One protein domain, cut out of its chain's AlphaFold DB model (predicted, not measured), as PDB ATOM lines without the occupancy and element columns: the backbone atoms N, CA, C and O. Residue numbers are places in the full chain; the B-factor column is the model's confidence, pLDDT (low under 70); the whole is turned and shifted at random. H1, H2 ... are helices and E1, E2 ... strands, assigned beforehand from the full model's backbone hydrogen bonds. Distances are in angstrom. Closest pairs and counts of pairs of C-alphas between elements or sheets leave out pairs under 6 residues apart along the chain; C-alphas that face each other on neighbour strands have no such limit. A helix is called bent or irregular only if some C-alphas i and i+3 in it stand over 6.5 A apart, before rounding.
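AT A GLANCE: This is residues 2 to 69 of the 500 residues of the protein "Alpha/beta hydrolase" of Mycobacterium sp (UniProt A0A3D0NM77). A small compact head is made of the strand hairpin E1 and E2, the short helix H1 and the first part of the long helix H2, packed together; from this head the rest of H2 sticks out as a long arm, residues 51 to 69, of which 51 to 67 belong to H2. H1 packs mainly on E1, H2 mainly on E2, and H2 has a kink near residue 39, within the head. The printed part has 68 residues, with two named helices and two named strands in the order H1, E1, E2, H2; the sheet, E1 - E2, is antiparallel and the class is mostly helix. The whole is only just loose, close to extended, with a radius of gyration of the C-alphas of 16.2 A and spans of 56 by 18 by 17 A, the arm making the length.

IN THESE COORDINATES: Look first at the sheet: E1 is residues 13 to 16, 9.8 A from first to last C-alpha, and E2 is residues 21 to 24, 10.2 A. Before them, find C-alpha 2 at (200.595, 309.585, 223.830); from there H1 runs through residues 2 to 11, 14.7 A. After them, find C-alpha 32 at (188.740, 324.256, 206.009); from there H2 runs through residues 32 to 67, 49.9 A, to C-alpha 67 at (186.434, 281.297, 231.288). H2 has a kink of 40 degrees near residue 39 and is only just irregular: C-alphas 38 and 41 are 6.7 A apart.

HOW THE PARTS SIT: Start at the hairpin E1 and E2, antiparallel with 145 degrees between their directions. N 14 and O 23 are 2.8 A apart and N 21 and O 16 are 3.0 A apart, both within hydrogen-bond range. The closest C-alphas of H1 and E1 are those of Ala 8 and Arg 14, 5.4 A apart. The closest C-alphas of E2 and H2 are those of Val 22 and Ala 39, 6.1 A apart. H1 and H2 touch, H2 with residues 38 to 46 alone; their closest C-alphas are those of Ala 11 and Lys 38, 6.9 A apart. They run opposite ways at a shallow tilt of 15 degrees, though the line of H2 is a rough one. In H1 every O i to N i+4 pair is within hydrogen-bond range; in H2, 30 of 32 are.

THE WHOLE: The two C-alphas farthest apart are those of His 29 and Ala 69, 55.9 A. Without residues 51 to 69, which stand free, the body has 49 residues and spans 28 by 18 by 17 A. The printed part has no cut; the links H1 to E1 and E1 to E2 are tight, and E2 to H2 is short. The mean pLDDT of the printed part is 82.3, and the model's confidence is under 70 at residue 2 and residues 62 to 69.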
ATOM      1  N   GLY A   2     199.796 308.404 223.424       67.94
ATOM      2  CA  GLY A   2     200.595 309.585 223.830       67.94
ATOM      3  C   GLY A   2     201.203 310.396 222.672       67.94
ATOM      4  O   GLY A   2     201.068 311.611 222.643       67.94
ATOM      5  N   TYR A   3     201.749 309.718 221.659       76.50
ATOM      6  CA  TYR A   3     202.315 310.374 220.472       76.50
ATOM      7  C   TYR A   3     201.276 311.084 219.577       76.50
ATOM      8  O   TYR A   3     201.589 312.111 218.987       76.50
ATOM      9  N   LEU A   4     200.030 310.589 219.501       85.50
ATOM     10  CA  LEU A   4     198.986 311.177 218.645       85.50
ATOM     11  C   LEU A   4     198.457 312.505 219.213       85.50
ATOM     12  O   LEU A   4     198.197 313.442 218.461       85.50
ATOM     13  N   ASP A   5     198.331 312.604 220.538       85.25
ATOM     14  CA  ASP A   5     197.910 313.843 221.203       85.25
ATOM     15  C   ASP A   5     198.952 314.959 221.067       85.25
ATOM     16  O   ASP A   5     198.594 316.132 220.923       85.25
ATOM     17  N   ASP A   6     200.235 314.600 221.103       87.69
ATOM     18  CA  ASP A   6     201.336 315.543 220.923       87.69
ATOM     19  C   ASP A   6     201.413 316.041 219.472       87.69
ATOM     20  O   ASP A   6     201.536 317.251 219.249       87.69
ATOM     21  N   ASP A   7     201.221 315.151 218.494       87.31
ATOM     22  CA  ASP A   7     201.140 315.492 217.070       87.31
ATOM     23  C   ASP A   7     199.936 316.407 216.777       87.31
ATOM     24  O   ASP A   7     200.077 317.461 216.140       87.31
ATOM     25  N   ALA A   8     198.752 316.063 217.300       87.88
ATOM     26  CA  ALA A   8     197.546 316.879 217.173       87.88
ATOM     27  C   ALA A   8     197.761 318.268 217.778       87.88
ATOM     28  O   ALA A   8     197.488 319.289 217.135       87.88
ATOM     29  N   ARG A   9     198.347 318.328 218.979       89.50
ATOM     30  CA  ARG A   9     198.682 319.587 219.641       89.50
ATOM     31  C   ARG A   9     199.640 320.399 218.776       89.50
ATOM     32  O   ARG A   9     199.338 321.567 218.521       89.50
ATOM     33  N   ALA A  10     200.737 319.830 218.286       88.06
ATOM     34  CA  ALA A  10     201.703 320.523 217.428       88.06
ATOM     35  C   ALA A  10     201.057 321.101 216.153       88.06
ATOM     36  O   ALA A  10     201.405 322.202 215.722       88.06
ATOM     37  N   ALA A  11     200.053 320.418 215.599       88.19
ATOM     38  CA  ALA A  11     199.308 320.870 214.427       88.19
ATOM     39  C   ALA A  11     198.260 321.968 214.706       88.19
ATOM     40  O   ALA A  11     197.722 322.539 213.750       88.19
ATOM     41  N   GLY A  12     198.002 322.298 215.978       91.00
ATOM     42  CA  GLY A  12     196.938 323.214 216.405       91.00
ATOM     43  C   GLY A  12     195.566 322.544 216.520       91.00
ATOM     44  O   GLY A  12     194.556 323.236 216.514       91.00
ATOM     45  N   LEU A  13     195.521 321.218 216.604       93.31
ATOM     46  CA  LEU A  13     194.318 320.393 216.696       93.31
ATOM     47  C   LEU A  13     194.222 319.739 218.085       93.31
ATOM     48  O   LEU A  13     195.120 319.876 218.922       93.31
ATOM     49  N   ARG A  14     193.118 319.041 218.342       92.94
ATOM     50  CA  ARG A  14     192.913 318.196 219.524       92.94
ATOM     51  C   ARG A  14     192.192 316.908 219.135       92.94
ATOM     52  O   ARG A  14     191.340 316.937 218.252       92.94
ATOM     53  N   VAL A  15     192.501 315.813 219.818       90.94
ATOM     54  CA  VAL A  15     191.756 314.556 219.692       90.94
ATOM     55  C   VAL A  15     190.564 314.595 220.650       90.94
ATOM     56  O   VAL A  15     190.716 314.903 221.832       90.94
ATOM     57  N   ASP A  16     189.373 314.319 220.134       89.31
ATOM     58  CA  ASP A  16     188.165 314.051 220.903       89.31
ATOM     59  C   ASP A  16     188.007 312.536 221.032       89.31
ATOM     60  O   ASP A  16     187.678 311.842 220.070       89.31
ATOM     61  N   ARG A  17     188.332 312.022 222.217       82.12
ATOM     62  CA  ARG A  17     188.412 310.580 222.466       82.12
ATOM     63  C   ARG A  17     187.040 309.934 222.608       82.12
ATOM     64  O   ARG A  17     186.901 308.772 222.256       82.12
ATOM     65  N   ASP A  18     186.055 310.691 223.080       80.75
ATOM     66  CA  ASP A  18     184.694 310.190 223.274       80.75
ATOM     67  C   ASP A  18     183.964 310.096 221.931       80.75
ATOM     68  O   ASP A  18     183.212 309.156 221.686       80.75
ATOM     69  N   ALA A  19     184.212 311.061 221.041       84.56
ATOM     70  CA  ALA A  19     183.648 311.065 219.697       84.56
ATOM     71  C   ALA A  19     184.490 310.293 218.667       84.56
ATOM     72  O   ALA A  19     184.023 310.106 217.547       84.56
ATOM     73  N   GLY A  20     185.727 309.902 218.999       86.25
ATOM     74  CA  GLY A  20     186.655 309.274 218.053       86.25
ATOM     75  C   GLY A  20     187.013 310.188 216.876       86.25
ATOM     76  O   GLY A  20     187.102 309.736 215.743       86.25
ATOM     77  N   THR A  21     187.175 311.494 217.112       90.69
ATOM     78  CA  THR A  21     187.427 312.473 216.038       90.69
ATOM     79  C   THR A  21     188.587 313.407 216.350       90.69
ATOM     80  O   THR A  21     189.009 313.560 217.494       90.69
ATOM     81  N   VAL A  22     189.110 314.079 215.323       91.19
ATOM     82  CA  VAL A  22     190.078 315.171 215.477       91.19
ATOM     83  C   VAL A  22     189.365 316.494 215.233       91.19
ATOM     84  O   VAL A  22     188.717 316.685 214.207       91.19
ATOM     85  N   LEU A  23     189.497 317.426 216.173       91.69
ATOM     86  CA  LEU A  23     188.830 318.724 216.155       91.69
ATOM     87  C   LEU A  23     189.859 319.863 216.126       91.69
ATOM     88  O   LEU A  23     190.971 319.717 216.643       91.69
ATOM     89  N   PRO A  24     189.521 321.028 215.550       88.94
ATOM     90  CA  PRO A  24     190.365 322.206 215.677       88.94
ATOM     91  C   PRO A  24     190.442 322.638 217.148       88.94
ATOM     92  O   PRO A  24     189.438 322.633 217.864       88.94
ATOM     93  N   ALA A  25     191.639 323.006 217.609       88.00
ATOM     94  CA  ALA A  25     191.806 323.644 218.911       88.00
ATOM     95  C   ALA A  25     191.600 325.162 218.787       88.00
ATOM     96  O   ALA A  25     191.705 325.718 217.695       88.00
ATOM     97  N   ASP A  26     191.396 325.854 219.909       85.06
ATOM     98  CA  ASP A  26     191.104 327.302 219.950       85.06
ATOM     99  C   ASP A  26     192.150 328.178 219.231       85.06
ATOM    100  O   ASP A  26     191.861 329.284 218.782       85.06
ATOM    101  N   ARG A  27     193.378 327.665 219.094       80.75
ATOM    102  CA  ARG A  27     194.509 328.317 218.415       80.75
ATOM    103  C   ARG A  27     194.630 328.003 216.920       80.75
ATOM    104  O   ARG A  27     195.618 328.384 216.291       80.75
ATOM    105  N   PHE A  28     193.695 327.251 216.348       87.38
ATOM    106  CA  PHE A  28     193.701 326.925 214.928       87.38
ATOM    107  C   PHE A  28     193.122 328.086 214.110       87.38
ATOM    108  O   PHE A  28     191.942 328.404 214.216       87.38
ATOM    109  N   HIS A  29     193.939 328.700 213.252       84.06
ATOM    110  CA  HIS A  29     193.530 329.833 212.403       84.06
ATOM    111  C   HIS A  29     193.601 329.516 210.894       84.06
ATOM    112  O   HIS A  29     193.783 330.413 210.074       84.06
ATOM    113  N   GLY A  30     193.505 328.234 210.521       84.12
ATOM    114  CA  GLY A  30     193.567 327.772 209.131       84.12
ATOM    115  C   GLY A  30     192.206 327.705 208.431       84.12
ATOM    116  O   GLY A  30     191.152 327.708 209.059       84.12
ATOM    117  N   THR A  31     192.233 327.603 207.103       90.62
ATOM    118  CA  THR A  31     191.044 327.335 206.274       90.62
ATOM    119  C   THR A  31     190.546 325.896 206.440       90.62
ATOM    120  O   THR A  31     191.289 325.015 206.877       90.62
ATOM    121  N   THR A  32     189.314 325.614 206.006       84.19
ATOM    122  CA  THR A  32     188.740 324.256 206.009       84.19
ATOM    123  C   THR A  32     189.622 323.238 205.274       84.19
ATOM    124  O   THR A  32     189.798 322.123 205.756       84.19
ATOM    125  N   GLY A  33     190.248 323.626 204.155       85.31
ATOM    126  CA  GLY A  33     191.171 322.752 203.421       85.31
ATOM    127  C   GLY A  33     192.467 322.459 204.188       85.31
ATOM    128  O   GLY A  33     192.964 321.338 204.161       85.31
ATOM    129  N   GLN A  34     192.988 323.441 204.930       86.00
ATOM    130  CA  GLN A  34     194.171 323.257 205.781       86.00
ATOM    131  C   GLN A  34     193.872 322.421 207.028       86.00
ATOM    132  O   GLN A  34     194.755 321.715 207.508       86.00
ATOM    133  N   PHE A  35     192.645 322.498 207.550       90.62
ATOM    134  CA  PHE A  35     192.182 321.609 208.610       90.62
ATOM    135  C   PHE A  35     192.130 320.165 208.108       90.62
ATOM    136  O   PHE A  35     192.791 319.311 208.686       90.62
ATOM    137  N   ALA A  36     191.443 319.913 206.988       85.81
ATOM    138  CA  ALA A  36     191.309 318.572 206.420       85.81
ATOM    139  C   ALA A  36     192.672 317.921 206.115       85.81
ATOM    140  O   ALA A  36     192.893 316.768 206.470       85.81
ATOM    141  N   ALA A  37     193.617 318.676 205.542       87.75
ATOM    142  CA  ALA A  37     194.956 318.168 205.231       87.75
ATOM    143  C   ALA A  37     195.774 317.770 206.476       87.75
ATOM    144  O   ALA A  37     196.612 316.877 206.395       87.75
ATOM    145  N   LYS A  38     195.553 318.436 207.617       89.75
ATOM    146  CA  LYS A  38     196.237 318.128 208.883       89.75
ATOM    147  C   LYS A  38     195.514 317.060 209.703       89.75
ATOM    148  O   LYS A  38     196.174 316.282 210.378       89.75
ATOM    149  N   ALA A  39     194.183 317.046 209.657       89.75
ATOM    150  CA  ALA A  39     193.353 316.111 210.404       89.75
ATOM    151  C   ALA A  39     193.321 314.716 209.762       89.75
ATOM    152  O   ALA A  39     193.307 313.745 210.503       89.75
ATOM    153  N   GLY A  40     193.377 314.606 208.426       89.88
ATOM    154  CA  GLY A  40     193.263 313.331 207.699       89.88
ATOM    155  C   GLY A  40     194.203 312.226 208.204       89.88
ATOM    156  O   GLY A  40     193.710 311.237 208.729       89.88
ATOM    157  N   PRO A  41     195.537 312.418 208.186       89.12
ATOM    158  CA  PRO A  41     196.472 311.396 208.670       89.12
ATOM    159  C   PRO A  41     196.310 311.051 210.159       89.12
ATOM    160  O   PRO A  41     196.663 309.962 210.600       89.12
ATOM    161  N   MET A  42     195.806 311.996 210.960       90.75
ATOM    162  CA  MET A  42     195.540 311.776 212.384       90.75
ATOM    163  C   MET A  42     194.237 311.009 212.605       90.75
ATOM    164  O   MET A  42     194.157 310.249 213.562       90.75
ATOM    165  N   MET A  43     193.243 311.209 211.735       89.06
ATOM    166  CA  MET A  43     192.007 310.432 211.708       89.06
ATOM    167  C   MET A  43     192.299 308.986 211.307       89.06
ATOM    168  O   MET A  43     191.898 308.101 212.045       89.06
ATOM    169  N   ASP A  44     193.110 308.745 210.271       87.69
ATOM    170  CA  ASP A  44     193.502 307.383 209.865       87.69
ATOM    171  C   ASP A  44     194.182 306.620 211.020       87.69
ATOM    172  O   ASP A  44     193.838 305.486 211.343       87.69
ATOM    173  N   ARG A  45     195.114 307.281 211.717       88.38
ATOM    174  CA  ARG A  45     195.821 306.692 212.863       88.38
ATOM    175  C   ARG A  45     194.927 306.520 214.095       88.38
ATOM    176  O   ARG A  45     195.171 305.634 214.909       88.38
ATOM    177  N   LEU A  46     193.928 307.386 214.273       88.25
ATOM    178  CA  LEU A  46     192.930 307.257 215.334       88.25
ATOM    179  C   LEU A  46     192.002 306.070 215.060       88.25
ATOM    180  O   LEU A  46     191.742 305.304 215.984       88.25
ATOM    181  N   ASP A  47     191.582 305.886 213.809       87.38
ATOM    182  CA  ASP A  47     190.767 304.754 213.367       87.38
ATOM    183  C   ASP A  47     191.516 303.426 213.550       87.38
ATOM    184  O   ASP A  47     190.946 302.478 214.084       87.38
ATOM    185  N   GLU A  48     192.812 303.362 213.222       84.50
ATOM    186  CA  GLU A  48     193.654 302.186 213.501       84.50
ATOM    187  C   GLU A  48     193.737 301.864 215.000       84.50
ATOM    188  O   GLU A  48     193.614 300.707 215.402       84.50
ATOM    189  N   ILE A  49     193.924 302.883 215.846       85.44
ATOM    190  CA  ILE A  49     193.989 302.699 217.303       85.44
ATOM    191  C   ILE A  49     192.638 302.235 217.856       85.44
ATOM    192  O   ILE A  49     192.611 301.376 218.735       85.44
ATOM    193  N   LEU A  50     191.528 302.797 217.372       84.75
ATOM    194  CA  LEU A  50     190.181 302.415 217.794       84.75
ATOM    195  C   LEU A  50     189.833 300.995 217.339       84.75
ATOM    196  O   LEU A  50     189.308 300.226 218.140       84.75
ATOM    197  N   ALA A  51     190.186 300.620 216.107       81.19
ATOM    198  CA  ALA A  51     190.008 299.265 215.597       81.19
ATOM    199  C   ALA A  51     190.815 298.244 216.414       81.19
ATOM    200  O   ALA A  51     190.268 297.224 216.822       81.19
ATOM    201  N   ALA A  52     192.078 298.548 216.731       76.94
ATOM    202  CA  ALA A  52     192.901 297.703 217.594       76.94
ATOM    203  C   ALA A  52     192.339 297.604 219.024       76.94
ATOM    204  O   ALA A  52     192.382 296.540 219.631       76.94
ATOM    205  N   ALA A  53     191.791 298.694 219.570       78.75
ATOM    206  CA  ALA A  53     191.161 298.676 220.890       78.75
ATOM    207  C   ALA A  53     189.870 297.840 220.907       78.75
ATOM    208  O   ALA A  53     189.655 297.089 221.851       78.75
ATOM    209  N   THR A  54     189.045 297.932 219.859       80.62
ATOM    210  CA  THR A  54     187.841 297.096 219.712       80.62
ATOM    211  C   THR A  54     188.200 295.618 219.570       80.62
ATOM    212  O   THR A  54     187.585 294.793 220.230       80.62
ATOM    213  N   ASP A  55     189.232 295.281 218.793       78.94
ATOM    214  CA  ASP A  55     189.720 293.900 218.668       78.94
ATOM    215  C   ASP A  55     190.194 293.333 220.020       78.94
ATOM    216  O   ASP A  55     189.842 292.214 220.388       78.94
ATOM    217  N   VAL A  56     190.911 294.131 220.819       77.31
ATOM    218  CA  VAL A  56     191.319 293.740 222.180       77.31
ATOM    219  C   VAL A  56     190.114 293.562 223.115       77.31
ATOM    220  O   VAL A  56     190.085 292.598 223.882       77.31
ATOM    221  N   ASP A  57     189.117 294.450 223.062       76.12
ATOM    222  CA  ASP A  57     187.892 294.337 223.871       76.12
ATOM    223  C   ASP A  57     187.046 293.114 223.474       76.12
ATOM    224  O   ASP A  57     186.505 292.424 224.346       76.12
ATOM    225  N   ASP A  58     186.965 292.799 222.179       76.56
ATOM    226  CA  ASP A  58     186.282 291.609 221.666       76.56
ATOM    227  C   ASP A  58     187.010 290.330 222.104       76.56
ATOM    228  O   ASP A  58     186.375 289.400 222.613       76.56
ATOM    229  N   GLN A  59     188.345 290.302 222.014       72.56
ATOM    230  CA  GLN A  59     189.173 289.200 222.514       72.56
ATOM    231  C   GLN A  59     189.017 289.005 224.027       72.56
ATOM    232  O   GLN A  59     188.880 287.870 224.493       72.56
ATOM    233  N   LEU A  60     188.983 290.089 224.808       71.62
ATOM    234  CA  LEU A  60     188.792 290.030 226.258       71.62
ATOM    235  C   LEU A  60     187.382 289.553 226.625       71.62
ATOM    236  O   LEU A  60     187.222 288.709 227.507       71.62
ATOM    237  N   THR A  61     186.356 290.050 225.934       73.88
ATOM    238  CA  THR A  61     184.963 289.620 226.125       73.88
ATOM    239  C   THR A  61     184.807 288.138 225.805       73.88
ATOM    240  O   THR A  61     184.165 287.399 226.557       73.88
ATOM    241  N   GLN A  62     185.441 287.678 224.725       67.94
ATOM    242  CA  GLN A  62     185.461 286.272 224.353       67.94
ATOM    243  C   GLN A  62     186.193 285.435 225.405       67.94
ATOM    244  O   GLN A  62     185.647 284.420 225.824       67.94
ATOM    245  N   ALA A  63     187.352 285.881 225.900       63.50
ATOM    246  CA  ALA A  63     188.112 285.207 226.953       63.50
ATOM    247  C   ALA A  63     187.331 285.087 228.274       63.50
ATOM    248  O   ALA A  63     187.351 284.030 228.900       63.50
ATOM    249  N   ILE A  64     186.593 286.129 228.674       63.31
ATOM    250  CA  ILE A  64     185.735 286.112 229.871       63.31
ATOM    251  C   ILE A  64     184.561 285.140 229.686       63.31
ATOM    252  O   ILE A  64     184.336 284.282 230.537       63.31
ATOM    253  N   ALA A  65     183.846 285.217 228.559       63.09
ATOM    254  CA  ALA A  65     182.735 284.307 228.260       63.09
ATOM    255  C   ALA A  65     183.187 282.836 228.167       63.09
ATOM    256  O   ALA A  65     182.432 281.915 228.475       63.09
ATOM    257  N   MET A  66     184.430 282.627 227.743       57.50
ATOM    258  CA  MET A  66     185.104 281.340 227.665       57.50
ATOM    259  C   MET A  66     185.540 280.810 229.037       57.50
ATOM    260  O   MET A  66     185.374 279.619 229.293       57.50
ATOM    261  N   ALA A  67     186.036 281.669 229.929       56.03
ATOM    262  CA  ALA A  67     186.434 281.297 231.288       56.03
ATOM    263  C   ALA A  67     185.245 280.857 232.166       56.03
ATOM    264  O   ALA A  67     185.398 279.972 233.004       56.03
ATOM    265  N   ASP A  68     184.056 281.427 231.940       57.06
ATOM    266  CA  ASP A  68     182.819 281.043 232.638       57.06
ATOM    267  C   ASP A  68     182.158 279.768 232.068       57.06
ATOM    268  O   ASP A  68     181.245 279.199 232.677       57.06
ATOM    269  N   ALA A  69     182.603 279.286 230.905       58.91
ATOM    270  CA  ALA A  69     182.077 278.081 230.283       58.91
ATOM    271  C   ALA A  69     182.856 276.835 230.742       58.91
ATOM    272  O   ALA A  69     184.042 276.665 230.469       58.91
TER     273      ALA A  69